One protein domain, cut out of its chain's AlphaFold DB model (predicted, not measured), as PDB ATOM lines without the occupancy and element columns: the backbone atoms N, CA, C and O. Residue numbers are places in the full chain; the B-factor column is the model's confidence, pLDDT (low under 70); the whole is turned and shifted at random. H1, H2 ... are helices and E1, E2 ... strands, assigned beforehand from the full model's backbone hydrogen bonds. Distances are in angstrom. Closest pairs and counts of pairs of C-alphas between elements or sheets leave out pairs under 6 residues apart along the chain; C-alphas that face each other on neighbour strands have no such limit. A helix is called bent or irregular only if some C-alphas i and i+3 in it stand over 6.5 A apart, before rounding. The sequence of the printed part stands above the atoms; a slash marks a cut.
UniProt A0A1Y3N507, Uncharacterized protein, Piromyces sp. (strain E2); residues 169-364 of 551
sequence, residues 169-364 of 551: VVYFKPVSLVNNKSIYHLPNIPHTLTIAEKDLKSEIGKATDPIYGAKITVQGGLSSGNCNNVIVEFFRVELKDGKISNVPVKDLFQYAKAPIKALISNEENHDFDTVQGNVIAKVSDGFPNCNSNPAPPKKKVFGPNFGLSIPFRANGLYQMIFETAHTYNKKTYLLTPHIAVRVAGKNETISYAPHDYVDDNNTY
ATOM      1  N   VAL A 169     172.525 196.829  90.660       90.06
ATOM      2  CA  VAL A 169     172.484 197.604  89.414       90.06
ATOM      3  C   VAL A 169     171.041 197.979  89.105       90.06
ATOM      4  O   VAL A 169     170.175 197.112  89.052       90.06
ATOM      5  N   VAL A 170     170.794 199.272  88.899       88.56
ATOM      6  CA  VAL A 170     169.490 199.819  88.504       88.56
ATOM      7  C   VAL A 170     169.650 200.471  87.139       88.56
ATOM      8  O   VAL A 170     170.407 201.435  87.013       88.56
ATOM      9  N   TYR A 171     168.960 199.960  86.121       89.25
ATOM     10  CA  TYR A 171     168.878 200.583  84.797       89.25
ATOM     11  C   TYR A 171     167.644 201.479  84.733       89.25
ATOM     12  O   TYR A 171     166.604 201.102  85.258       89.25
ATOM     13  N   PHE A 172     167.725 202.647  84.099       86.81
ATOM     14  CA  PHE A 172     166.620 203.605  84.090       86.81
ATOM     15  C   PHE A 172     166.605 204.520  82.863       86.81
ATOM     16  O   PHE A 172     167.644 204.851  82.276       86.81
ATOM     17  N   LYS A 173     165.405 204.992  82.510       85.50
ATOM     18  CA  LYS A 173     165.220 206.145  81.617       85.50
ATOM     19  C   LYS A 173     165.369 207.434  82.442       85.50
ATOM     20  O   LYS A 173     164.711 207.558  83.476       85.50
ATOM     21  N   PRO A 174     166.229 208.379  82.036       84.25
ATOM     22  CA  PRO A 174     166.449 209.632  82.750       84.25
ATOM     23  C   PRO A 174     165.357 210.661  82.432       84.25
ATOM     24  O   PRO A 174     164.684 210.576  81.402       84.25
ATOM     25  N   VAL A 175     165.248 211.708  83.252       78.25
ATOM     26  CA  VAL A 175     164.341 212.830  82.967       78.25
ATOM     27  C   VAL A 175     165.091 213.887  82.156       78.25
ATOM     28  O   VAL A 175     166.015 214.527  82.656       78.25
ATOM     29  N   SER A 176     164.722 214.064  80.884       78.12
ATOM     30  CA  SER A 176     165.341 215.063  80.000       78.12
ATOM     31  C   SER A 176     164.957 216.483  80.423       78.12
ATOM     32  O   SER A 176     163.865 216.960  80.113       78.12
ATOM     33  N   LEU A 177     165.903 217.201  81.025       73.25
ATOM     34  CA  LEU A 177     165.846 218.647  81.201       73.25
ATOM     35  C   LEU A 177     166.104 219.309  79.835       73.25
ATOM     36  O   LEU A 177     167.241 219.589  79.439       73.25
ATOM     37  N   VAL A 178     165.015 219.507  79.084       63.00
ATOM     38  CA  VAL A 178     165.004 220.256  77.815       63.00
ATOM     39  C   VAL A 178     165.612 221.649  78.039       63.00
ATOM     40  O   VAL A 178     165.545 222.185  79.141       63.00
ATOM     41  N   ASN A 179     166.237 222.217  77.002       41.66
ATOM     42  CA  ASN A 179     167.035 223.453  77.041       41.66
ATOM     43  C   ASN A 179     166.179 224.725  77.253       41.66
ATOM     44  O   ASN A 179     166.106 225.612  76.400       41.66
ATOM     45  N   ASN A 180     165.492 224.772  78.389       38.81
ATOM     46  CA  ASN A 180     164.384 225.655  78.696       38.81
ATOM     47  C   ASN A 180     164.818 226.778  79.641       38.81
ATOM     48  O   ASN A 180     165.275 226.531  80.755       38.81
ATOM     49  N   LYS A 181     164.489 228.024  79.281       34.16
ATOM     50  CA  LYS A 181     164.304 229.124  80.251       34.16
ATOM     51  C   LYS A 181     162.952 228.978  80.977       34.16
ATOM     52  O   LYS A 181     162.218 229.944  81.136       34.16
ATOM     53  N   SER A 182     162.607 227.743  81.323       34.19
ATOM     54  CA  SER A 182     161.310 227.284  81.825       34.19
ATOM     55  C   SER A 182     161.490 225.970  82.579       34.19
ATOM     56  O   SER A 182     160.958 224.927  82.216       34.19
ATOM     57  N   ILE A 183     162.261 226.082  83.665       38.53
ATOM     58  CA  ILE A 183     162.054 225.297  84.891       38.53
ATOM     59  C   ILE A 183     160.718 225.736  85.546       38.53
ATOM     60  O   ILE A 183     160.064 224.938  86.196       38.53
ATOM     61  N   TYR A 184     160.257 226.971  85.259       39.38
ATOM     62  CA  TYR A 184     158.982 227.600  85.668       39.38
ATOM     63  C   TYR A 184     157.682 226.846  85.317       39.38
ATOM     64  O   TYR A 184     156.603 227.329  85.630       39.38
ATOM     65  N   HIS A 185     157.757 225.695  84.655       33.66
ATOM     66  CA  HIS A 185     156.748 224.656  84.811       33.66
ATOM     67  C   HIS A 185     157.519 223.385  85.114       33.66
ATOM     68  O   HIS A 185     158.177 222.837  84.224       33.66
ATOM     69  N   LEU A 186     157.446 222.948  86.370       37.38
ATOM     70  CA  LEU A 186     157.904 221.632  86.772       37.38
ATOM     71  C   LEU A 186     157.278 220.611  85.814       37.38
ATOM     72  O   LEU A 186     156.049 220.488  85.787       37.38
ATOM     73  N   PRO A 187     158.061 219.843  85.031       33.09
ATOM     74  CA  PRO A 187     157.555 218.535  84.676       33.09
ATOM     75  C   PRO A 187     157.267 217.831  86.004       33.09
ATOM     76  O   PRO A 187     158.086 217.905  86.925       33.09
ATOM     77  N   ASN A 188     156.150 217.107  86.098       39.47
ATOM     78  CA  ASN A 188     156.103 215.986  87.033       39.47
ATOM     79  C   ASN A 188     157.380 215.199  86.770       39.47
ATOM     80  O   ASN A 188     157.516 214.701  85.655       39.47
ATOM     81  N   ILE A 189     158.328 215.176  87.710       41.00
ATOM     82  CA  ILE A 189     159.552 214.389  87.570       41.00
ATOM     83  C   ILE A 189     159.051 212.949  87.604       41.00
ATOM     84  O   ILE A 189     158.702 212.475  88.689       41.00
ATOM     85  N   PRO A 190     158.895 212.268  86.451       41.62
ATOM     86  CA  PRO A 190     158.319 210.943  86.464       41.62
ATOM     87  C   PRO A 190     159.349 210.074  87.164       41.62
ATOM     88  O   PRO A 190     160.555 210.250  86.948       41.62
ATOM     89  N   HIS A 191     158.888 209.164  88.014       50.44
ATOM     90  CA  HIS A 191     159.781 208.211  88.662       50.44
ATOM     91  C   HIS A 191     160.646 207.561  87.582       50.44
ATOM     92  O   HIS A 191     160.156 207.259  86.491       50.44
ATOM     93  N   THR A 192     161.941 207.439  87.863       53.56
ATOM     94  CA  THR A 192     162.925 206.857  86.950       53.56
ATOM     95  C   THR A 192     162.408 205.519  86.465       53.56
ATOM     96  O   THR A 192     162.417 204.556  87.231       53.56
ATOM     97  N   LEU A 193     161.951 205.486  85.207       66.75
ATOM     98  CA  LEU A 193     161.339 204.298  84.622       66.75
ATOM     99  C   LEU A 193     162.421 203.228  84.573       66.75
ATOM    100  O   LEU A 193     163.355 203.318  83.763       66.75
ATOM    101  N   THR A 194     162.345 202.307  85.524       76.62
ATOM    102  CA  THR A 194     163.411 201.381  85.884       76.62
ATOM    103  C   THR A 194     163.260 200.140  85.032       76.62
ATOM    104  O   THR A 194     162.241 199.460  85.039       76.62
ATOM    105  N   ILE A 195     164.286 199.867  84.237       79.19
ATOM    106  CA  ILE A 195     164.216 198.899  83.154       79.19
ATOM    107  C   ILE A 195     164.705 197.547  83.665       79.19
ATOM    108  O   ILE A 195     165.828 197.430  84.160       79.19
ATOM    109  N   ALA A 196     163.881 196.514  83.494       80.44
ATOM    110  CA  ALA A 196     164.276 195.132  83.728       80.44
ATOM    111  C   ALA A 196     165.524 194.771  82.904       80.44
ATOM    112  O   ALA A 196     165.577 195.070  81.710       80.44
ATOM    113  N   GLU A 197     166.497 194.054  83.475       83.44
ATOM    114  CA  GLU A 197     167.689 193.643  82.711       83.44
ATOM    115  C   GLU A 197     167.323 192.757  81.501       83.44
ATOM    116  O   GLU A 197     167.920 192.885  80.429       83.44
ATOM    117  N   LYS A 198     166.259 191.948  81.630       82.00
ATOM    118  CA  LYS A 198     165.683 191.135  80.542       82.00
ATOM    119  C   LYS A 198     165.175 191.984  79.358       82.00
ATOM    120  O   LYS A 198     165.361 191.597  78.204       82.00
ATOM    121  N   ASP A 199     164.596 193.155  79.632       84.88
ATOM    122  CA  ASP A 199     163.968 194.038  78.635       84.88
ATOM    123  C   ASP A 199     164.893 195.164  78.163       84.88
ATOM    124  O   ASP A 199     164.655 195.769  77.117       84.88
ATOM    125  N   LEU A 200     166.001 195.404  78.869       87.88
ATOM    126  CA  LEU A 200     166.993 196.442  78.589       87.88
ATOM    127  C   LEU A 200     167.445 196.470  77.120       87.88
ATOM    128  O   LEU A 200     167.514 197.535  76.509       87.88
ATOM    129  N   LYS A 201     167.679 195.303  76.506       91.62
ATOM    130  CA  LYS A 201     168.026 195.203  75.075       91.62
ATOM    131  C   LYS A 201     166.875 195.617  74.142       91.62
ATOM    132  O   LYS A 201     167.137 196.172  73.076       91.62
ATOM    133  N   SER A 202     165.629 195.347  74.530       90.06
ATOM    134  CA  SER A 202     164.417 195.769  73.814       90.06
ATOM    135  C   SER A 202     164.248 197.286  73.905       90.06
ATOM    136  O   SER A 202     164.037 197.946  72.890       90.06
ATOM    137  N   GLU A 203     164.431 197.855  75.097       88.81
ATOM    138  CA  GLU A 203     164.274 199.290  75.335       88.81
ATOM    139  C   GLU A 203     165.381 200.131  74.693       88.81
ATOM    140  O   GLU A 203     165.066 201.133  74.053       88.81
ATOM    141  N   ILE A 204     166.651 199.705  74.736       90.88
ATOM    142  CA  ILE A 204     167.738 200.388  73.999       90.88
ATOM    143  C   ILE A 204     167.463 200.398  72.487       90.88
ATOM    144  O   ILE A 204     167.791 201.370  71.814       90.88
ATOM    145  N   GLY A 205     166.823 199.354  71.948       88.12
ATOM    146  CA  GLY A 205     166.424 199.297  70.538       88.12
ATOM    147  C   GLY A 205     165.285 200.252  70.147       88.12
ATOM    148  O   GLY A 205     165.095 200.495  68.957       88.12
ATOM    149  N   LYS A 206     164.537 200.792  71.120       90.06
ATOM    150  CA  LYS A 206     163.401 201.716  70.917       90.06
ATOM    151  C   LYS A 206     163.703 203.154  71.355       90.06
ATOM    152  O   LYS A 206     163.001 204.074  70.938       90.06
ATOM    153  N   ALA A 207     164.673 203.350  72.246       85.50
ATOM    154  CA  ALA A 207     164.868 204.610  72.951       85.50
ATOM    155  C   ALA A 207     165.414 205.726  72.042       85.50
ATOM    156  O   ALA A 207     166.472 205.601  71.428       85.50
ATOM    157  N   THR A 208     164.708 206.859  72.009       84.75
ATOM    158  CA  THR A 208     165.140 208.094  71.328       84.75
ATOM    159  C   THR A 208     166.126 208.925  72.150       84.75
ATOM    160  O   THR A 208     166.777 209.818  71.611       84.75
ATOM    161  N   ASP A 209     166.218 208.643  73.449       86.62
ATOM    162  CA  ASP A 209     167.059 209.317  74.435       86.62
ATOM    163  C   ASP A 209     167.884 208.275  75.221       86.62
ATOM    164  O   ASP A 209     167.485 207.112  75.301       86.62
ATOM    165  N   PRO A 210     169.059 208.645  75.765       89.94
ATOM    166  CA  PRO A 210     169.984 207.708  76.406       89.94
ATOM    167  C   PRO A 210     169.373 206.986  77.614       89.94
ATOM    168  O   PRO A 210     168.803 207.614  78.501       89.94
ATOM    169  N   ILE A 211     169.588 205.672  77.692       91.81
ATOM    170  CA  ILE A 211     169.339 204.870  78.898       91.81
ATOM    171  C   ILE A 211     170.599 204.878  79.767       91.81
ATOM    172  O   ILE A 211     171.721 204.776  79.260       91.81
ATOM    173  N   TYR A 212     170.415 204.967  81.083       93.12
ATOM    174  CA  TYR A 212     171.495 204.924  82.064       93.12
ATOM    175  C   TYR A 212     171.371 203.704  82.971       93.12
ATOM    176  O   TYR A 212     170.326 203.063  83.054       93.12
ATOM    177  N   GLY A 213     172.464 203.390  83.654       93.00
ATOM    178  CA  GLY A 213     172.482 202.519  84.807       93.00
ATOM    179  C   GLY A 213     173.298 203.137  85.937       93.00
ATOM    180  O   GLY A 213     174.239 203.902  85.706       93.00
ATOM    181  N   ALA A 214     172.920 202.803  87.164       92.31
ATOM    182  CA  ALA A 214     173.666 203.122  88.368       92.31
ATOM    183  C   ALA A 214     173.998 201.828  89.112       92.31
ATOM    184  O   ALA A 214     173.114 201.012  89.383       92.31
ATOM    185  N   LYS A 215     175.276 201.645  89.446       93.19
ATOM    186  CA  LYS A 215     175.755 200.560  90.304       93.19
ATOM    187  C   LYS A 215     175.938 201.103  91.718       93.19
ATOM    188  O   LYS A 215     176.794 201.952  91.955       93.19
ATOM    189  N   ILE A 216     175.124 200.608  92.644       92.12
ATOM    190  CA  ILE A 216     175.041 201.062  94.032       92.12
ATOM    191  C   ILE A 216     175.633 199.977  94.938       92.12
ATOM    192  O   ILE A 216     175.248 198.811  94.862       92.12
ATOM    193  N   THR A 217     176.599 200.343  95.780       91.62
ATOM    194  CA  THR A 217     177.325 199.405  96.657       91.62
ATOM    195  C   THR A 217     177.328 199.922  98.092       91.62
ATOM    196  O   THR A 217     177.824 201.018  98.340       91.62
ATOM    197  N   VAL A 218     176.813 199.132  99.038       89.44
ATOM    198  CA  VAL A 218     176.818 199.458 100.475       89.44
ATOM    199  C   VAL A 218     178.014 198.775 101.143       89.44
ATOM    200  O   VAL A 218     178.169 197.558 101.061       89.44
ATOM    201  N   GLN A 219     178.878 199.543 101.803       87.19
ATOM    202  CA  GLN A 219     180.026 199.031 102.557       87.19
ATOM    203  C   GLN A 219     179.655 198.777 104.024       87.19
ATOM    204  O   GLN A 219     178.889 199.525 104.620       87.19
ATOM    205  N   GLY A 220     180.241 197.739 104.631       77.94
ATOM    206  CA  GLY A 220     180.071 197.420 106.058       77.94
ATOM    207  C   GLY A 220     178.747 196.739 106.434       77.94
ATOM    208  O   GLY A 220     178.636 196.205 107.535       77.94
ATOM    209  N   GLY A 221     177.777 196.689 105.517       81.19
ATOM    210  CA  GLY A 221     176.422 196.195 105.764       81.19
ATOM    211  C   GLY A 221     175.459 197.331 106.116       81.19
ATOM    212  O   GLY A 221     175.686 198.478 105.747       81.19
ATOM    213  N   LEU A 222     174.374 197.009 106.820       87.12
ATOM    214  CA  LEU A 222     173.445 197.994 107.376       87.12
ATOM    215  C   LEU A 222     173.255 197.749 108.869       87.12
ATOM    216  O   LEU A 222     173.196 196.606 109.321       87.12
ATOM    217  N   SER A 223     173.150 198.834 109.630       84.88
ATOM    218  CA  SER A 223     172.841 198.794 111.058       84.88
ATOM    219  C   SER A 223     172.170 200.088 111.517       84.88
ATOM    220  O   SER A 223     172.562 201.178 111.098       84.88
ATOM    221  N   SER A 224     171.161 199.948 112.378       86.69
ATOM    222  CA  SER A 224     170.413 201.052 112.984       86.69
ATOM    223  C   SER A 224     171.276 201.875 113.946       86.69
ATOM    224  O   SER A 224     172.068 201.307 114.701       86.69
ATOM    225  N   GLY A 225     171.074 203.190 113.977       83.69
ATOM    226  CA  GLY A 225     171.844 204.141 114.782       83.69
ATOM    227  C   GLY A 225     173.214 204.503 114.193       83.69
ATOM    228  O   GLY A 225     173.916 205.324 114.778       83.69
ATOM    229  N   ASN A 226     173.590 203.925 113.046       83.25
ATOM    230  CA  ASN A 226     174.905 204.087 112.431       83.25
ATOM    231  C   ASN A 226     174.840 204.714 111.033       83.25
ATOM    232  O   ASN A 226     173.823 204.686 110.335       83.25
ATOM    233  N   CYS A 227     175.996 205.225 110.625       87.06
ATOM    234  CA  CYS A 227     176.295 205.675 109.276       87.06
ATOM    235  C   CYS A 227     176.918 204.533 108.475       87.06
ATOM    236  O   CYS A 227     177.951 204.001 108.884       87.06
ATOM    237  N   ASN A 228     176.312 204.162 107.347       88.88
ATOM    238  CA  ASN A 228     176.865 203.145 106.450       88.88
ATOM    239  C   ASN A 228     177.266 203.808 105.124       88.88
ATOM    240  O   ASN A 228     176.540 204.648 104.586       88.88
ATOM    241  N   ASN A 229     178.450 203.467 104.619       90.00
ATOM    242  CA  ASN A 229     179.033 204.124 103.451       90.00
ATOM    243  C   ASN A 229     178.461 203.526 102.162       90.00
ATOM    244  O   ASN A 229     178.477 202.309 101.978       90.00
ATOM    245  N   VAL A 230     177.982 204.376 101.258       91.19
ATOM    246  CA  VAL A 230     177.366 203.974  99.990       91.19
ATOM    247  C   VAL A 230     178.135 204.594  98.831       91.19
ATOM    248  O   VAL A 230     178.444 205.784  98.840       91.19
ATOM    249  N   ILE A 231     178.445 203.773  97.830       91.69
ATOM    250  CA  ILE A 231     179.041 204.202  96.564       91.69
ATOM    251  C   ILE A 231     177.991 204.116  95.465       91.69
ATOM    252  O   ILE A 231     177.292 203.105  95.374       91.69
ATOM    253  N   VAL A 232     177.934 205.134  94.607       91.88
ATOM    254  CA  VAL A 232     177.120 205.140  93.383       91.88
ATOM    255  C   VAL A 232     178.021 205.409  92.178       91.88
ATOM    256  O   VAL A 232     178.687 206.443  92.122       91.88
ATOM    257  N   GLU A 233     178.042 204.481  91.223       91.94
ATOM    258  CA  GLU A 233     178.799 204.568  89.966       91.94
ATOM    259  C   GLU A 233     177.816 204.693  88.790       91.94
ATOM    260  O   GLU A 233     176.947 203.831  88.632       91.94
ATOM    261  N   PHE A 234     177.941 205.726  87.951       91.81
ATOM    262  CA  PHE A 234     177.013 205.960  86.830       91.81
ATOM    263  C   PHE A 234     177.600 205.550  85.473       91.81
ATOM    264  O   PHE A 234     178.749 205.853  85.138       91.81
ATOM    265  N   PHE A 235     176.777 204.926  84.630       92.94
ATOM    266  CA  PHE A 235     177.127 204.561  83.257       92.94
ATOM    267  C   PHE A 235     175.941 204.760  82.300       92.94
ATOM    268  O   PHE A 235     174.786 204.600  82.678       92.94
ATOM    269  N   ARG A 236     176.218 205.111  81.041       93.50
ATOM    270  CA  ARG A 236     175.248 205.025  79.940       93.50
ATOM    271  C   ARG A 236     175.222 203.587  79.428       93.50
ATOM    272  O   ARG A 236     176.271 202.941  79.372       93.50
ATOM    273  N   VAL A 237     174.054 203.099  79.028       94.00
ATOM    274  CA  VAL A 237     173.903 201.777  78.413       94.00
ATOM    275  C   VAL A 237     173.791 201.926  76.897       94.00
ATOM    276  O   VAL A 237     173.013 202.735  76.396       94.00
ATOM    277  N   GLU A 238     174.581 201.153  76.159       93.38
ATOM    278  CA  GLU A 238     174.614 201.153  74.694       93.38
ATOM    279  C   GLU A 238     174.479 199.726  74.152       93.38
ATOM    280  O   GLU A 238     174.900 198.767  74.799       93.38
ATOM    281  N   LEU A 239     173.943 199.574  72.938       92.12
ATOM    282  CA  LEU A 239     173.950 198.300  72.219       92.12
ATOM    283  C   LEU A 239     175.118 198.291  71.222       92.12
ATOM    284  O   LEU A 239     175.134 199.086  70.283       92.12
ATOM    285  N   LYS A 240     176.087 197.390  71.406       91.31
ATOM    286  CA  LYS A 240     177.217 197.174  70.484       91.31
ATOM    287  C   LYS A 240     177.223 195.723  70.030       91.31
ATOM    288  O   LYS A 240     177.153 194.824  70.863       91.31
ATOM    289  N   ASP A 241     177.228 195.492  68.720       90.25
ATOM    290  CA  ASP A 241     177.199 194.153  68.106       90.25
ATOM    291  C   ASP A 241     176.073 193.248  68.657       90.25
ATOM    292  O   ASP A 241     176.233 192.046  68.871       90.25
ATOM    293  N   GLY A 242     174.918 193.855  68.957       87.88
ATOM    294  CA  GLY A 242     173.761 193.180  69.553       87.88
ATOM    295  C   GLY A 242     173.907 192.798  71.035       87.88
ATOM    296  O   GLY A 242     173.028 192.105  71.556       87.88
ATOM    297  N   LYS A 243     174.971 193.239  71.717       91.12
ATOM    298  CA  LYS A 243     175.247 193.033  73.149       91.12
ATOM    299  C   LYS A 243     175.149 194.348  73.925       91.12
ATOM    300  O   LYS A 243     175.413 195.420  73.386       91.12
ATOM    301  N   ILE A 244     174.785 194.253  75.201       90.81
ATOM    302  CA  ILE A 244     174.754 195.392  76.127       90.81
ATOM    303  C   ILE A 244     176.195 195.817  76.457       90.81
ATOM    304  O   ILE A 244     177.062 194.979  76.707       90.81
ATOM    305  N   SER A 245     176.453 197.123  76.426       93.75
ATOM    306  CA  SER A 245     177.754 197.748  76.657       93.75
ATOM    307  C   SER A 245     177.593 198.926  77.618       93.75
ATOM    308  O   SER A 245     176.972 199.931  77.279       93.75
ATOM    309  N   ASN A 246     178.180 198.808  78.808       93.50
ATOM    310  CA  ASN A 246     178.145 199.854  79.829       93.50
ATOM    311  C   ASN A 246     179.303 200.837  79.600       93.50
ATOM    312  O   ASN A 246     180.471 200.441  79.590       93.50
ATOM    313  N   VAL A 247     178.988 202.119  79.414       91.88
ATOM    314  CA  VAL A 247     179.957 203.200  79.171       91.88
ATOM    315  C   VAL A 247     179.943 204.160  80.366       91.88
ATOM    316  O   VAL A 247     178.959 204.881  80.528       91.88
ATOM    317  N   PRO A 248     180.994 204.201  81.209       90.12
ATOM    318  CA  PRO A 248     181.026 205.065  82.390       90.12
ATOM    319  C   PRO A 248     180.777 206.537  82.052       90.12
ATOM    320  O   PRO A 248     181.439 207.091  81.167       90.12
ATOM    321  N   VAL A 249     179.856 207.176  82.776       87.44
ATOM    322  CA  VAL A 249     179.638 208.626  82.690       87.44
ATOM    323  C   VAL A 249     180.750 209.304  83.478       87.44
ATOM    324  O   VAL A 249     181.007 208.929  84.617       87.44
ATOM    325  N   LYS A 250     181.438 210.285  82.892       81.00
ATOM    326  CA  LYS A 250     182.549 211.001  83.560       81.00
ATOM    327  C   LYS A 250     182.242 212.476  83.798       81.00
ATOM    328  O   LYS A 250     182.973 213.159  84.499       81.00
ATOM    329  N   ASP A 251     181.170 212.938  83.179       75.94
ATOM    330  CA  ASP A 251     180.756 214.310  82.923       75.94
ATOM    331  C   ASP A 251     179.445 214.657  83.647       75.94
ATOM    332  O   ASP A 251     178.656 215.493  83.207       75.94
ATOM    333  N   LEU A 252     179.250 213.997  84.790       80.00
ATOM    334  CA  LEU A 252     178.273 214.335  85.818       80.00
ATOM    335  C   LEU A 252     178.555 215.737  86.382       80.00
ATOM    336  O   LEU A 252     179.693 216.213  86.369       80.00
ATOM    337  N   PHE A 253     177.528 216.410  86.889       74.81
ATOM    338  CA  PHE A 253     177.669 217.682  87.594       74.81
ATOM    339  C   PHE A 253     176.508 217.935  88.557       74.81
ATOM    340  O   PHE A 253     175.493 217.241  88.557       74.81
ATOM    341  N   GLN A 254     176.686 218.958  89.395       68.50
ATOM    342  CA  GLN A 254     175.787 219.252  90.501       68.50
ATOM    343  C   GLN A 254     174.336 219.524  90.074       68.50
ATOM    344  O   GLN A 254     174.082 220.304  89.152       68.50
ATOM    345  N   TYR A 255     173.401 218.952  90.829       67.19
ATOM    346  CA  TYR A 255     171.984 219.319  90.842       67.19
ATOM    347  C   TYR A 255     171.653 219.924  92.213       67.19
ATOM    348  O   TYR A 255     172.310 219.596  93.198       67.19
ATOM    349  N   ALA A 256     170.714 220.875  92.282       63.09
ATOM    350  CA  ALA A 256     170.336 221.567  93.525       63.09
ATOM    351  C   ALA A 256     171.522 222.043  94.411       63.09
ATOM    352  O   ALA A 256     171.437 222.049  95.638       63.09
ATOM    353  N   LYS A 257     172.636 222.460  93.780       65.88
ATOM    354  CA  LYS A 257     173.904 222.905  94.407       65.88
ATOM    355  C   LYS A 257     174.723 221.802  95.123       65.88
ATOM    356  O   LYS A 257     175.718 222.141  95.751       65.88
ATOM    357  N   ALA A 258     174.388 220.514  94.983       64.00
ATOM    358  CA  ALA A 258     175.150 219.376  95.527       64.00
ATOM    359  C   ALA A 258     175.737 218.480  94.405       64.00
ATOM    360  O   ALA A 258     175.088 218.338  93.368       64.00
ATOM    361  N   PRO A 259     176.926 217.848  94.560       69.38
ATOM    362  CA  PRO A 259     177.518 216.990  93.515       69.38
ATOM    363  C   PRO A 259     176.628 215.783  93.184       69.38
ATOM    364  O   PRO A 259     176.334 215.499  92.021       69.38
ATOM    365  N   ILE A 260     176.166 215.126  94.245       80.50
ATOM    366  CA  ILE A 260     175.037 214.205  94.282       80.50
ATOM    367  C   ILE A 260     174.289 214.478  95.589       80.50
ATOM    368  O   ILE A 260     174.916 214.759  96.620       80.50
ATOM    369  N   LYS A 261     172.966 214.384  95.560       82.50
ATOM    370  CA  LYS A 261     172.114 214.390  96.753       82.50
ATOM    371  C   LYS A 261     171.501 213.003  96.914       82.50
ATOM    372  O   LYS A 261     171.107 212.395  95.929       82.50
ATOM    373  N   ALA A 262     171.447 212.489  98.134       85.62
ATOM    374  CA  ALA A 262     170.669 211.315  98.491       85.62
ATOM    375  C   ALA A 262     169.540 211.727  99.426       85.62
ATOM    376  O   ALA A 262     169.766 212.423 100.417       85.62
ATOM    377  N   LEU A 263     168.336 211.283  99.096       82.75
ATOM    378  CA  LEU A 263     167.135 211.446  99.898       82.75
ATOM    379  C   LEU A 263     166.782 210.081 100.475       82.75
ATOM    380  O   LEU A 263     166.706 209.092  99.742       82.75
ATOM    381  N   ILE A 264     166.657 210.031 101.798       85.69
ATOM    382  CA  ILE A 264     166.548 208.797 102.576       85.69
ATOM    383  C   ILE A 264     165.283 208.882 103.429       85.69
ATOM    384  O   ILE A 264     165.229 209.688 104.358       85.69
ATOM    385  N   SER A 265     164.284 208.056 103.118       81.75
ATOM    386  CA  SER A 265     163.014 207.946 103.857       81.75
ATOM    387  C   SER A 265     162.861 206.539 104.441       81.75
ATOM    388  O   SER A 265     163.392 205.588 103.866       81.75
ATOM    389  N   ASN A 266     162.154 206.397 105.566       81.75
ATOM    390  CA  ASN A 266     161.827 205.108 106.186       81.75
ATOM    391  C   ASN A 266     160.303 204.929 106.260       81.75
ATOM    392  O   ASN A 266     159.594 205.809 106.743       81.75
ATOM    393  N   GLU A 267     159.798 203.768 105.848       73.75
ATOM    394  CA  GLU A 267     158.388 203.388 106.021       73.75
ATOM    395  C   GLU A 267     157.945 203.487 107.496       73.75
ATOM    396  O   GLU A 267     156.888 204.035 107.806       73.75
ATOM    397  N   GLU A 268     158.799 203.023 108.416       72.69
ATOM    398  CA  GLU A 268     158.530 202.948 109.861       72.69
ATOM    399  C   GLU A 268     158.725 204.300 110.586       72.69
ATOM    400  O   GLU A 268     158.419 204.424 111.773       72.69
ATOM    401  N   ASN A 269     159.227 205.332 109.895       71.06
ATOM    402  CA  ASN A 269     159.386 206.684 110.431       71.06
ATOM    403  C   ASN A 269     159.314 207.713 109.294       71.06
ATOM    404  O   ASN A 269     160.305 207.902 108.595       71.06
ATOM    405  N   HIS A 270     158.184 208.422 109.188       67.75
ATOM    406  CA  HIS A 270     157.860 209.416 108.150       67.75
ATOM    407  C   HIS A 270     158.792 210.654 108.080       67.75
ATOM    408  O   HIS A 270     158.462 211.633 107.421       67.75
ATOM    409  N   ASP A 271     159.936 210.639 108.760       71.75
ATOM    410  CA  ASP A 271     161.036 211.590 108.604       71.75
ATOM    411  C   ASP A 271     161.844 211.299 107.323       71.75
ATOM    412  O   ASP A 271     161.935 210.154 106.881       71.75
ATOM    413  N   PHE A 272     162.499 212.318 106.756       79.00
ATOM    414  CA  PHE A 272     163.475 212.121 105.679       79.00
ATOM    415  C   PHE A 272     164.776 212.877 105.948       79.00
ATOM    416  O   PHE A 272     164.773 214.015 106.438       79.00
ATOM    417  N   ASP A 273     165.897 212.263 105.580       81.19
ATOM    418  CA  ASP A 273     167.211 212.901 105.597       81.19
ATOM    419  C   ASP A 273     167.716 213.191 104.181       81.19
ATOM    420  O   ASP A 273     167.611 212.372 103.269       81.19
ATOM    421  N   THR A 274     168.293 214.385 104.032       80.25
ATOM    422  CA  THR A 274     169.073 214.816 102.867       80.25
ATOM    423  C   THR A 274     170.547 214.613 103.207       80.25
ATOM    424  O   THR A 274     171.045 215.242 104.138       80.25
ATOM    425  N   VAL A 275     171.255 213.782 102.446       83.31
ATOM    426  CA  VAL A 275     172.714 213.605 102.530       83.31
ATOM    427  C   VAL A 275     173.339 214.074 101.223       83.31
ATOM    428  O   VAL A 275     172.825 213.778 100.149       83.31
ATOM    429  N   GLN A 276     174.467 214.779 101.279       82.69
ATOM    430  CA  GLN A 276     175.227 215.138 100.080       82.69
ATOM    431  C   GLN A 276     176.447 214.223  99.935       82.69
ATOM    432  O   GLN A 276     177.156 213.952 100.906       82.69
ATOM    433  N   GLY A 277     176.694 213.743  98.719       79.38
ATOM    434  CA  GLY A 277     177.851 212.907  98.405       79.38
ATOM    435  C   GLY A 277     179.017 213.690  97.815       79.38
ATOM    436  O   GLY A 277     178.828 214.686  97.115       79.38
ATOM    437  N   ASN A 278     180.226 213.183  98.041       78.62
ATOM    438  CA  ASN A 278     181.442 213.666  97.390       78.62
ATOM    439  C   ASN A 278     181.800 212.782  96.194       78.62
ATOM    440  O   ASN A 278     181.550 211.579  96.206       78.62
ATOM    441  N   VAL A 279     182.445 213.357  95.179       79.94
ATOM    442  CA  VAL A 279     183.091 212.572  94.117       79.94
ATOM    443  C   VAL A 279     184.324 211.873  94.689       79.94
ATOM    444  O   VAL A 279     185.138 212.511  95.357       79.94
ATOM    445  N   ILE A 280     184.469 210.578  94.404       79.06
ATOM    446  CA  ILE A 280     185.606 209.750  94.836       79.06
ATOM    447  C   ILE A 280     186.381 209.229  93.622       79.06
ATOM    448  O   ILE A 280     185.796 208.873  92.597       79.06
ATOM    449  N   ALA A 281     187.708 209.159  93.728       71.56
ATOM    450  CA  ALA A 281     188.556 208.564  92.698       71.56
ATOM    451  C   ALA A 281     188.636 207.036  92.853       71.56
ATOM    452  O   ALA A 281     188.810 206.317  91.864       71.56
ATOM    453  N   LYS A 282     188.502 206.529  94.085       67.00
ATOM    454  CA  LYS A 282     188.555 205.106  94.440       67.00
ATOM    455  C   LYS A 282     187.530 204.753  95.517       67.00
ATOM    456  O   LYS A 282     187.206 205.550  96.386       67.00
ATOM    457  N   VAL A 283     187.140 203.480  95.521       59.22
ATOM    458  CA  VAL A 283     186.292 202.809  96.531       59.22
ATOM    459  C   VAL A 283     186.840 202.919  97.970       59.22
ATOM    460  O   VAL A 283     186.105 202.715  98.934       59.22
ATOM    461  N   SER A 284     188.132 203.229  98.106       58.56
ATOM    462  CA  SER A 284     188.890 203.361  99.355       58.56
ATOM    463  C   SER A 284     189.066 204.800  99.857       58.56
ATOM    464  O   SER A 284     189.757 204.997 100.854       58.56
ATOM    465  N   ASP A 285     188.563 205.804  99.136       65.12
ATOM    466  CA  ASP A 285     188.768 207.208  99.507       65.12
ATOM    467  C   ASP A 285     187.921 207.596 100.734       65.12
ATOM    468  O   ASP A 285     186.941 206.936 101.081       65.12
ATOM    469  N   GLY A 286     188.309 208.678 101.418       60.84
ATOM    470  CA  GLY A 286     187.621 209.144 102.623       60.84
ATOM    471  C   GLY A 286     186.187 209.595 102.337       60.84
ATOM    472  O   GLY A 286     185.970 210.594 101.653       60.84
ATOM    473  N   PHE A 287     185.211 208.880 102.896       71.44
ATOM    474  CA  PHE A 287     183.799 209.249 102.812       71.44
ATOM    475  C   PHE A 287     183.501 210.531 103.611       71.44
ATOM    476  O   PHE A 287     184.144 210.771 104.639       71.44
ATOM    477  N   PRO A 288     182.515 211.351 103.188       66.00
ATOM    478  CA  PRO A 288     181.969 212.399 104.046       66.00
ATOM    479  C   PRO A 288     181.414 211.783 105.339       66.00
ATOM    480  O   PRO A 288     180.955 210.644 105.345       66.00
ATOM    481  N   ASN A 289     181.422 212.537 106.433       68.31
ATOM    482  CA  ASN A 289     180.711 212.135 107.648       68.31
ATOM    483  C   ASN A 289     179.203 212.396 107.442       68.31
ATOM    484  O   ASN A 289     178.859 213.362 106.765       68.31
ATOM    485  N   CYS A 290     178.299 211.617 108.048       66.31
ATOM    486  CA  CYS A 290     176.841 211.819 107.916       66.31
ATOM    487  C   CYS A 290     176.390 213.267 108.165       66.31
ATOM    488  O   CYS A 290     175.443 213.738 107.548       66.31
ATOM    489  N   ASN A 291     177.077 213.964 109.076       64.31
ATOM    490  CA  ASN A 291     176.741 215.326 109.491       64.31
ATOM    491  C   ASN A 291     177.592 216.402 108.787       64.31
ATOM    492  O   ASN A 291     177.507 217.576 109.148       64.31
ATOM    493  N   SER A 292     178.456 216.035 107.832       59.56
ATOM    494  CA  SER A 292     179.169 217.022 107.016       59.56
ATOM    495  C   SER A 292     178.346 217.357 105.780       59.56
ATOM    496  O   SER A 292     178.211 216.512 104.901       59.56
ATOM    497  N   ASN A 293     177.888 218.605 105.678       61.47
ATOM    498  CA  ASN A 293     177.536 219.204 104.395       61.47
ATOM    499  C   ASN A 293     178.855 219.562 103.673       61.47
ATOM    500  O   ASN A 293     179.500 220.537 104.077       61.47
ATOM    501  N   PRO A 294     179.325 218.787 102.671       59.25
ATOM    502  CA  PRO A 294     180.475 219.170 101.863       59.25
ATOM    503  C   PRO A 294     180.237 220.530 101.204       59.25
ATOM    504  O   PRO A 294     179.133 220.845 100.764       59.25
ATOM    505  N   ALA A 295     181.286 221.348 101.121       59.88
ATOM    506  CA  ALA A 295     181.187 222.627 100.433       59.88
ATOM    507  C   ALA A 295     180.883 222.396  98.937       59.88
ATOM    508  O   ALA A 295     181.553 221.565  98.313       59.88
ATOM    509  N   PRO A 296     179.923 223.131  98.338       57.62
ATOM    510  CA  PRO A 296     179.580 222.968  96.932       57.62
ATOM    511  C   PRO A 296     180.818 223.229  96.057       57.62
ATOM    512  O   PRO A 296     181.540 224.213  96.271       57.62
ATOM    513  N   PRO A 297     181.115 222.355  95.084       56.94
ATOM    514  CA  PRO A 297     182.380 222.401  94.374       56.94
ATOM    515  C   PRO A 297     182.459 223.607  93.432       56.94
ATOM    516  O   PRO A 297     181.625 223.802  92.552       56.94
ATOM    517  N   LYS A 298     183.538 224.390  93.553       61.62
ATOM    518  CA  LYS A 298     183.768 225.619  92.761       61.62
ATOM    519  C   LYS A 298     183.965 225.393  91.249       61.62
ATOM    520  O   LYS A 298     184.103 226.355  90.501       61.62
ATOM    521  N   LYS A 299     184.028 224.140  90.791       61.81
ATOM    522  CA  LYS A 299     184.154 223.732  89.383       61.81
ATOM    523  C   LYS A 299     183.172 222.588  89.124       61.81
ATOM    524  O   LYS A 299     182.899 221.811  90.034       61.81
ATOM    525  N   LYS A 300     182.684 222.443  87.885       58.56
ATOM    526  CA  LYS A 300     181.943 221.240  87.451       58.56
ATOM    527  C   LYS A 300     182.817 220.008  87.740       58.56
ATOM    528  O   LYS A 300     183.948 219.971  87.259       58.56
ATOM    529  N   VAL A 301     182.346 219.060  88.555       55.31
ATOM    530  CA  VAL A 301     183.191 217.957  89.053       55.31
ATOM    531  C   VAL A 301     183.024 216.710  88.204       55.31
ATOM    532  O   VAL A 301     182.040 215.992  88.317       55.31
ATOM    533  N   PHE A 302     184.042 216.436  87.399       65.25
ATOM    534  CA  PHE A 302     184.104 215.263  86.540       65.25
ATOM    535  C   PHE A 302     184.655 214.065  87.322       65.25
ATOM    536  O   PHE A 302     185.867 213.943  87.512       65.25
ATOM    537  N   GLY A 303     183.774 213.170  87.764       58.69
ATOM    538  CA  GLY A 303     184.147 211.863  88.302       58.69
ATOM    539  C   GLY A 303     182.978 210.874  88.224       58.69
ATOM    540  O   GLY A 303     181.841 211.281  88.443       58.69
ATOM    541  N   PRO A 304     183.226 209.593  87.886       67.88
ATOM    542  CA  PRO A 304     182.166 208.616  87.608       67.88
ATOM    543  C   PRO A 304     181.479 208.048  88.858       67.88
ATOM    544  O   PRO A 304     180.424 207.422  88.752       67.88
ATOM    545  N   ASN A 305     182.104 208.239  90.022       84.06
ATOM    546  CA  ASN A 305     181.773 207.574  91.273       84.06
ATOM    547  C   ASN A 305     181.552 208.620  92.369       84.06
ATOM    548  O   ASN A 305     182.386 209.513  92.551       84.06
ATOM    549  N   PHE A 306     180.495 208.453  93.156       87.00
ATOM    550  CA  PHE A 306     180.265 209.232  94.370       87.00
ATOM    551  C   PHE A 306     180.328 208.351  95.615       87.00
ATOM    552  O   PHE A 306     179.857 207.216  95.590       87.00
ATOM    553  N   GLY A 307     180.867 208.899  96.703       88.31
ATOM    554  CA  GLY A 307     180.825 208.333  98.046       88.31
ATOM    555  C   GLY A 307     179.915 209.158  98.955       88.31
ATOM    556  O   GLY A 307     180.058 210.380  99.061       88.31
ATOM    557  N   LEU A 308     178.989 208.477  99.624       89.62
ATOM    558  CA  LEU A 308     178.038 209.023 100.590       89.62
ATOM    559  C   LEU A 308     178.168 208.257 101.910       89.62
ATOM    560  O   LEU A 308     178.521 207.079 101.898       89.62
ATOM    561  N   SER A 309     177.837 208.882 103.037       89.38
ATOM    562  CA  SER A 309     177.671 208.174 104.312       89.38
ATOM    563  C   SER A 309     176.258 208.424 104.812       89.38
ATOM    564  O   SER A 309     175.881 209.567 105.066       89.38
ATOM    565  N   ILE A 310     175.446 207.367 104.831       89.44
ATOM    566  CA  ILE A 310     173.993 207.463 104.980       89.44
ATOM    567  C   ILE A 310     173.594 207.056 106.407       89.44
ATOM    568  O   ILE A 310     173.962 205.956 106.835       89.44
ATOM    569  N   PRO A 311     172.858 207.908 107.151       88.06
ATOM    570  CA  PRO A 311     172.412 207.614 108.507       88.06
ATOM    571  C   PRO A 311     171.150 206.747 108.492       88.06
ATOM    572  O   PRO A 311     170.092 207.157 108.017       88.06
ATOM    573  N   PHE A 312     171.225 205.566 109.099       88.56
ATOM    574  CA  PHE A 312     170.068 204.689 109.267       88.56
ATOM    575  C   PHE A 312     169.585 204.785 110.711       88.56
ATOM    576  O   PHE A 312     170.035 204.050 111.585       88.56
ATOM    577  N   ARG A 313     168.711 205.761 110.989       84.81
ATOM    578  CA  ARG A 313     168.265 206.124 112.354       84.81
ATOM    579  C   ARG A 313     167.646 204.962 113.147       84.81
ATOM    580  O   ARG A 313     167.820 204.909 114.361       84.81
ATOM    581  N   ALA A 314     166.941 204.055 112.478       87.62
ATOM    582  CA  ALA A 314     166.193 202.950 113.076       87.62
ATOM    583  C   ALA A 314     166.343 201.668 112.233       87.62
ATOM    584  O   ALA A 314     167.094 201.642 111.258       87.62
ATOM    585  N   ASN A 315     165.625 200.609 112.612       88.75
ATOM    586  CA  ASN A 315     165.290 199.532 111.677       88.75
ATOM    587  C   ASN A 315     164.198 200.015 110.699       88.75
ATOM    588  O   ASN A 315     163.696 201.135 110.825       88.75
ATOM    589  N   GLY A 316     163.867 199.186 109.714       87.44
ATOM    590  CA  GLY A 316     162.748 199.409 108.804       87.44
ATOM    591  C   GLY A 316     163.116 199.327 107.331       87.44
ATOM    592  O   GLY A 316     164.250 198.998 106.965       87.44
ATOM    593  N   LEU A 317     162.128 199.576 106.472       84.69
ATOM    594  CA  LEU A 317     162.321 199.650 105.028       84.69
ATOM    595  C   LEU A 317     162.697 201.083 104.640       84.69
ATOM    596  O   LEU A 317     161.900 202.008 104.774       84.69
ATOM    597  N   TYR A 318     163.926 201.255 104.163       86.12
ATOM    598  CA  TYR A 318     164.477 202.538 103.750       86.12
ATOM    599  C   TYR A 318     164.475 202.669 102.230       86.12
ATOM    600  O   TYR A 318     165.116 201.863 101.555       86.12
ATOM    601  N   GLN A 319     163.846 203.711 101.691       85.44
ATOM    602  CA  GLN A 319     164.037 204.117 100.297       85.44
ATOM    603  C   GLN A 319     165.187 205.123 100.214       85.44
ATOM    604  O   GLN A 319     165.213 206.106 100.955       85.44
ATOM    605  N   MET A 320     166.132 204.879  99.305       88.06
ATOM    606  CA  MET A 320     167.238 205.786  98.992       88.06
ATOM    607  C   MET A 320     167.149 206.208  97.529       88.06
ATOM    608  O   MET A 320     167.111 205.352  96.642       88.06
ATOM    609  N   ILE A 321     167.134 207.516  97.282       86.94
ATOM    610  CA  ILE A 321     166.968 208.122  95.954       86.94
ATOM    611  C   ILE A 321     168.131 209.077  95.721       86.94
ATOM    612  O   ILE A 321     168.379 209.947  96.555       86.94
ATOM    613  N   PHE A 322     168.855 208.914  94.613       87.69
ATOM    614  CA  PHE A 322     170.093 209.645  94.345       87.69
ATOM    615  C   PHE A 322     169.921 210.624  93.181       87.69
ATOM    616  O   PHE A 322     169.699 210.192  92.059       87.69
ATOM    617  N   GLU A 323     170.067 211.926  93.420       85.69
ATOM    618  CA  GLU A 323     169.896 212.999  92.433       85.69
ATOM    619  C   GLU A 323     171.255 213.539  91.951       85.69
ATOM    620  O   GLU A 323     172.056 214.037  92.748       85.69
ATOM    621  N   THR A 324     171.517 213.494  90.642       85.50
ATOM    622  CA  THR A 324     172.650 214.189  89.993       85.50
ATOM    623  C   THR A 324     172.310 214.537  88.537       85.50
ATOM    624  O   THR A 324     171.342 214.011  87.985       85.50
ATOM    625  N   ALA A 325     173.073 215.426  87.892       83.94
ATOM    626  CA  ALA A 325     172.808 215.874  86.522       83.94
ATOM    627  C   ALA A 325     173.903 215.452  85.526       83.94
ATOM    628  O   ALA A 325     175.078 215.328  85.869       83.94
ATOM    629  N   HIS A 326     173.516 215.260  84.263       84.19
ATOM    630  CA  HIS A 326     174.408 214.919  83.146       84.19
ATOM    631  C   HIS A 326     173.988 215.646  81.859       84.19
ATOM    632  O   HIS A 326     172.809 215.927  81.674       84.19
ATOM    633  N   THR A 327     174.913 215.934  80.936       81.88
ATOM    634  CA  THR A 327     174.583 216.525  79.623       81.88
ATOM    635  C   THR A 327     175.041 215.607  78.496       81.88
ATOM    636  O   THR A 327     176.229 215.341  78.343       81.88
ATOM    637  N   TYR A 328     174.107 215.181  77.645       82.56
ATOM    638  CA  TYR A 328     174.370 214.321  76.490       82.56
ATOM    639  C   TYR A 328     173.676 214.871  75.240       82.56
ATOM    640  O   TYR A 328     172.519 215.285  75.286       82.56
ATOM    641  N   ASN A 329     174.384 214.915  74.108       85.38
ATOM    642  CA  ASN A 329     173.876 215.446  72.832       85.38
ATOM    643  C   ASN A 329     173.195 216.834  72.944       85.38
ATOM    644  O   ASN A 329     172.195 217.105  72.285       85.38
ATOM    645  N   LYS A 330     173.757 217.728  73.776       82.81
ATOM    646  CA  LYS A 330     173.249 219.084  74.098       82.81
ATOM    647  C   LYS A 330     171.914 219.142  74.869       82.81
ATOM    648  O   LYS A 330     171.454 220.243  75.158       82.81
ATOM    649  N   LYS A 331     171.317 218.005  75.242       82.88
ATOM    650  CA  LYS A 331     170.252 217.916  76.257       82.88
ATOM    651  C   LYS A 331     170.884 217.711  77.636       82.88
ATOM    652  O   LYS A 331     171.893 217.011  77.743       82.88
ATOM    653  N   THR A 332     170.289 218.274  78.680       83.38
ATOM    654  CA  THR A 332     170.628 217.922  80.066       83.38
ATOM    655  C   THR A 332     169.631 216.887  80.576       83.38
ATOM    656  O   THR A 332     168.494 216.831  80.119       83.38
ATOM    657  N   TYR A 333     170.064 216.046  81.502       84.12
ATOM    658  CA  TYR A 333     169.294 214.959  82.081       84.12
ATOM    659  C   TYR A 333     169.459 214.986  83.593       84.12
ATOM    660  O   TYR A 333     170.583 215.090  84.091       84.12
ATOM    661  N   LEU A 334     168.346 214.867  84.305       84.12
ATOM    662  CA  LEU A 334     168.337 214.526  85.717       84.12
ATOM    663  C   LEU A 334     168.394 212.997  85.829       84.12
ATOM    664  O   LEU A 334     167.599 212.285  85.205       84.12
ATOM    665  N   LEU A 335     169.368 212.503  86.589       86.94
ATOM    666  CA  LEU A 335     169.556 211.090  86.890       86.94
ATOM    667  C   LEU A 335     169.089 210.860  88.331       86.94
ATOM    668  O   LEU A 335     169.680 211.414  89.256       86.94
ATOM    669  N   THR A 336     168.029 210.067  88.499       85.25
ATOM    670  CA  THR A 336     167.356 209.817  89.788       85.25
ATOM    671  C   THR A 336     167.223 208.322  90.140       85.25
ATOM    672  O   THR A 336     166.123 207.876  90.467       85.25
ATOM    673  N   PRO A 337     168.275 207.481  90.029       87.00
ATOM    674  CA  PRO A 337     168.185 206.075  90.431       87.00
ATOM    675  C   PRO A 337     167.817 205.937  91.912       87.00
ATOM    676  O   PRO A 337     168.239 206.735  92.753       87.00
ATOM    677  N   HIS A 338     167.064 204.889  92.232       85.19
ATOM    678  CA  HIS A 338     166.593 204.612  93.583       85.19
ATOM    679  C   HIS A 338     166.690 203.118  93.917       85.19
ATOM    680  O   HIS A 338     166.664 202.279  93.019       85.19
ATOM    681  N   ILE A 339     166.782 202.789  95.207       85.12
ATOM    682  CA  ILE A 339     166.650 201.422  95.741       85.12
ATOM    683  C   ILE A 339     165.951 201.446  97.103       85.12
ATOM    684  O   ILE A 339     166.144 202.387  97.875       85.12
ATOM    685  N   ALA A 340     165.210 200.388  97.436       85.00
ATOM    686  CA  ALA A 340     164.859 200.088  98.822       85.00
ATOM    687  C   ALA A 340     165.899 199.163  99.474       85.00
ATOM    688  O   ALA A 340     166.443 198.257  98.839       85.00
ATOM    689  N   VAL A 341     166.150 199.358 100.767       87.50
ATOM    690  CA  VAL A 341     166.989 198.492 101.606       87.50
ATOM    691  C   VAL A 341     166.324 198.267 102.964       87.50
ATOM    692  O   VAL A 341     165.768 199.188 103.554       87.50
ATOM    693  N   ARG A 342     166.380 197.040 103.489       88.19
ATOM    694  CA  ARG A 342     165.852 196.708 104.822       88.19
ATOM    695  C   ARG A 342     166.976 196.828 105.850       88.19
ATOM    696  O   ARG A 342     167.954 196.082 105.779       88.19
ATOM    697  N   VAL A 343     166.828 197.736 106.810       88.69
ATOM    698  CA  VAL A 343     167.649 197.763 108.030       88.69
ATOM    699  C   VAL A 343     166.955 196.880 109.056       88.69
ATOM    700  O   VAL A 343     165.775 197.068 109.338       88.69
ATOM    701  N   ALA A 344     167.672 195.892 109.575       86.94
ATOM    702  CA  ALA A 344     167.079 194.772 110.292       86.94
ATOM    703  C   ALA A 344     167.842 194.443 111.577       86.94
ATOM    704  O   ALA A 344     169.051 194.688 111.688       86.94
ATOM    705  N   GLY A 345     167.154 193.819 112.533       84.62
ATOM    706  CA  GLY A 345     167.809 193.249 113.710       84.62
ATOM    707  C   GLY A 345     168.781 192.121 113.334       84.62
ATOM    708  O   GLY A 345     168.576 191.412 112.354       84.62
ATOM    709  N   LYS A 346     169.822 191.884 114.150       77.19
ATOM    710  CA  LYS A 346     170.866 190.860 113.883       77.19
ATOM    711  C   LYS A 346     170.343 189.434 113.623       77.19
ATOM    712  O   LYS A 346     171.076 188.628 113.057       77.19
ATOM    713  N   ASN A 347     169.111 189.138 114.040       77.81
ATOM    714  CA  ASN A 347     168.472 187.824 113.955       77.81
ATOM    715  C   ASN A 347     167.248 187.813 113.006       77.81
ATOM    716  O   ASN A 347     166.507 186.834 112.985       77.81
ATOM    717  N   GLU A 348     166.986 188.903 112.279       81.12
ATOM    718  CA  GLU A 348     165.810 189.067 111.414       81.12
ATOM    719  C   GLU A 348     166.095 188.544 109.995       81.12
ATOM    720  O   GLU A 348     167.071 188.930 109.347       81.12
ATOM    721  N   THR A 349     165.237 187.653 109.492       76.88
ATOM    722  CA  THR A 349     165.393 187.050 108.160       76.88
ATOM    723  C   THR A 349     164.818 187.966 107.081       76.88
ATOM    724  O   THR A 349     163.626 187.925 106.781       76.88
ATOM    725  N   ILE A 350     165.680 188.775 106.463       76.75
ATOM    726  CA  ILE A 350     165.309 189.629 105.327       76.75
ATOM    727  C   ILE A 350     165.003 188.763 104.094       76.75
ATOM    728  O   ILE A 350     165.843 187.979 103.650       76.75
ATOM    729  N   SER A 351     163.816 188.952 103.510       69.25
ATOM    730  CA  SER A 351     163.489 188.485 102.155       69.25
ATOM    731  C   SER A 351     163.834 189.582 101.147       69.25
ATOM    732  O   SER A 351     163.422 190.722 101.336       69.25
ATOM    733  N   TYR A 352     164.582 189.246 100.095       70.00
ATOM    734  CA  TYR A 352     165.067 190.200  99.090       70.00
ATOM    735  C   TYR A 352     164.310 190.080  97.764       70.00
ATOM    736  O   TYR A 352     163.739 189.029  97.464       70.00
ATOM    737  N   ALA A 353     164.379 191.124  96.934       58.59
ATOM    738  CA  ALA A 353     163.971 191.050  95.532       58.59
ATOM    739  C   ALA A 353     164.750 189.948  94.771       58.59
ATOM    740  O   ALA A 353     165.984 189.915  94.850       58.59
ATOM    741  N   PRO A 354     164.083 189.074  93.993       58.06
ATOM    742  CA  PRO A 354     164.749 188.317  92.935       58.06
ATOM    743  C   PRO A 354     165.316 189.270  91.868       58.06
ATOM    744  O   PRO A 354     164.705 190.289  91.559       58.06
ATOM    745  N   HIS A 355     166.468 188.934  91.282       52.25
ATOM    746  CA  HIS A 355     167.201 189.840  90.379       52.25
ATOM    747  C   HIS A 355     166.417 190.198  89.099       52.25
ATOM    748  O   HIS A 355     166.544 191.306  88.585       52.25
ATOM    749  N   ASP A 356     165.565 189.283  88.628       49.62
ATOM    750  CA  ASP A 356     164.756 189.425  87.409       49.62
ATOM    751  C   ASP A 356     163.285 189.784  87.700       49.62
ATOM    752  O   ASP A 356     162.424 189.639  86.834       49.62
ATOM    753  N   TYR A 357     162.963 190.215  88.927       49.44
ATOM    754  CA  TYR A 357     161.580 190.331  89.415       49.44
ATOM    755  C   TYR A 357     160.741 191.452  88.764       49.44
ATOM    756  O   TYR A 357     159.585 191.653  89.125       49.44
ATOM    757  N   VAL A 358     161.293 192.230  87.832       49.72
ATOM    758  CA  VAL A 358     160.514 193.239  87.097       49.72
ATOM    759  C   VAL A 358     159.661 192.510  86.064       49.72
ATOM    760  O   VAL A 358     160.192 191.953  85.103       49.72
ATOM    761  N   ASP A 359     158.348 192.463  86.271       41.91
ATOM    762  CA  ASP A 359     157.411 191.810  85.359       41.91
ATOM    763  C   ASP A 359     156.084 192.571  85.268       41.91
ATOM    764  O   ASP A 359     155.278 192.534  86.193       41.91
ATOM    765  N   ASP A 360     155.840 193.201  84.115       46.09
ATOM    766  CA  ASP A 360     154.618 193.962  83.806       46.09
ATOM    767  C   ASP A 360     153.319 193.138  83.946       46.09
ATOM    768  O   ASP A 360     152.221 193.695  84.004       46.09
ATOM    769  N   ASN A 361     153.430 191.805  83.945       43.50
ATOM    770  CA  ASN A 361     152.307 190.879  83.809       43.50
ATOM    771  C   ASN A 361     151.716 190.410  85.150       43.50
ATOM    772  O   ASN A 361     150.524 190.107  85.211       43.50
ATOM    773  N   ASN A 362     152.516 190.340  86.218       41.66
ATOM    774  CA  ASN A 362     152.050 189.906  87.538       41.66
ATOM    775  C   ASN A 362     151.457 191.090  88.310       41.66
ATOM    776  O   ASN A 362     152.129 192.107  88.504       41.66
ATOM    777  N   THR A 363     150.223 190.985  88.820       44.06
ATOM    778  CA  THR A 363     149.718 192.079  89.660       44.06
ATOM    779  C   THR A 363     150.400 192.038  91.026       44.06
ATOM    780  O   THR A 363     150.434 191.012  91.702       44.06
ATOM    781  N   TYR A 364     150.919 193.184  91.473       43.00
ATOM    782  CA  TYR A 364     151.570 193.327  92.782       43.00
ATOM    783  C   TYR A 364     150.718 192.784  93.950       43.00
ATOM    784  O   TYR A 364     151.246 192.237  94.916       43.00
TER     785      TYR A 364
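This is residues 169 to 364 of the 551 residues of an uncharacterized protein of Piromyces sp. (strain E2) (UniProt A0A1Y3N507). One strongly twisted sheet of strands wraps round into a small, loosely closed barrel, with the long strands E5 and E10 in its wall and H1 at one end, where E1, E3, E4, E5 and E6 curl round it. E1 running on into E2 helps close the ring, E1 pairing with E4 and E2 with E11; residues 180 to 186 stick out. The printed part has 196 residues with 12 named strands and one named helix, E1 E2 E3 H1 E4 to E12. It is mostly strand, and the branched sheet's pairs are antiparallel. The whole is compact, with a radius of gyration of the C-alphas of 17.3 A and a rounded outline spanning 47 by 46 by 36 A.

E1, residues 169 to 173, runs on at 52 degrees into E2, residues 175 to 177. E3, residues 193 to 195, is on one side of E1, with N 173 and O 193 at 2.9 A; E4, residues 211 to 218, is on the other side, with N 172 and O 212 at 2.8 A. H1, residues 197 to 204, is on the sheet; its closest C-alphas to E5, residues 226 to 240, are those of Ile 204 and Leu 239, 6.8 A apart. H1 is irregular, C-alphas 198 and 201 being 7.2 A apart; 2 of its 4 O i to N i+4 pairs and 2 of its 5 O i to N i+3 pairs are within hydrogen-bond range. E4, E5 and E6, residues 243 to 248, form a meander, each strand the antiparallel neighbour of the one before; N 215 and O 233 are 2.9 A apart, N 238 and O 245 2.9 A. E7, residues 260 to 266, E8, residues 269 to 280, and E9, residues 305 to 312, form another meander; N 264 and O 273 are 2.9 A apart, N 278 and O 307 3.0 A. With E10, residues 316 to 328, these make a Greek key, its first strand E7 being the antiparallel neighbour of its fourth, E10; N 263 and O 321 are 2.9 A apart. E5 also pairs with E9, N 230 and O 308 at 2.8 A. E11, residues 331 to 335, and E12, residues 338 to 343, are on one side of E10; N 326 and O 333 are 2.9 A apart, N 318 and O 341 2.8 A. E2 pairs with E11, N 177 and O 332 at 2.8 A.

E1 begins at C-alpha 169, (172.484, 197.604, 89.414). From first to last C-alpha E5 measures 42.6 A, E10 37.4 A, E8 30.7 A and E4 23.5 A. E12 ends at C-alpha 343, (167.649, 197.763, 108.030).

The two C-alphas farthest apart, Lys 181 and Asn 347, are 53.5 A apart. The printed part has no cut. The links E2 to E3, E6 to E7 and E8 to E9 are long. Mean pLDDT of the printed part is 76.1; 58 residues are under 70, among them 178 to 193, 288 to 304 and 353 to 364.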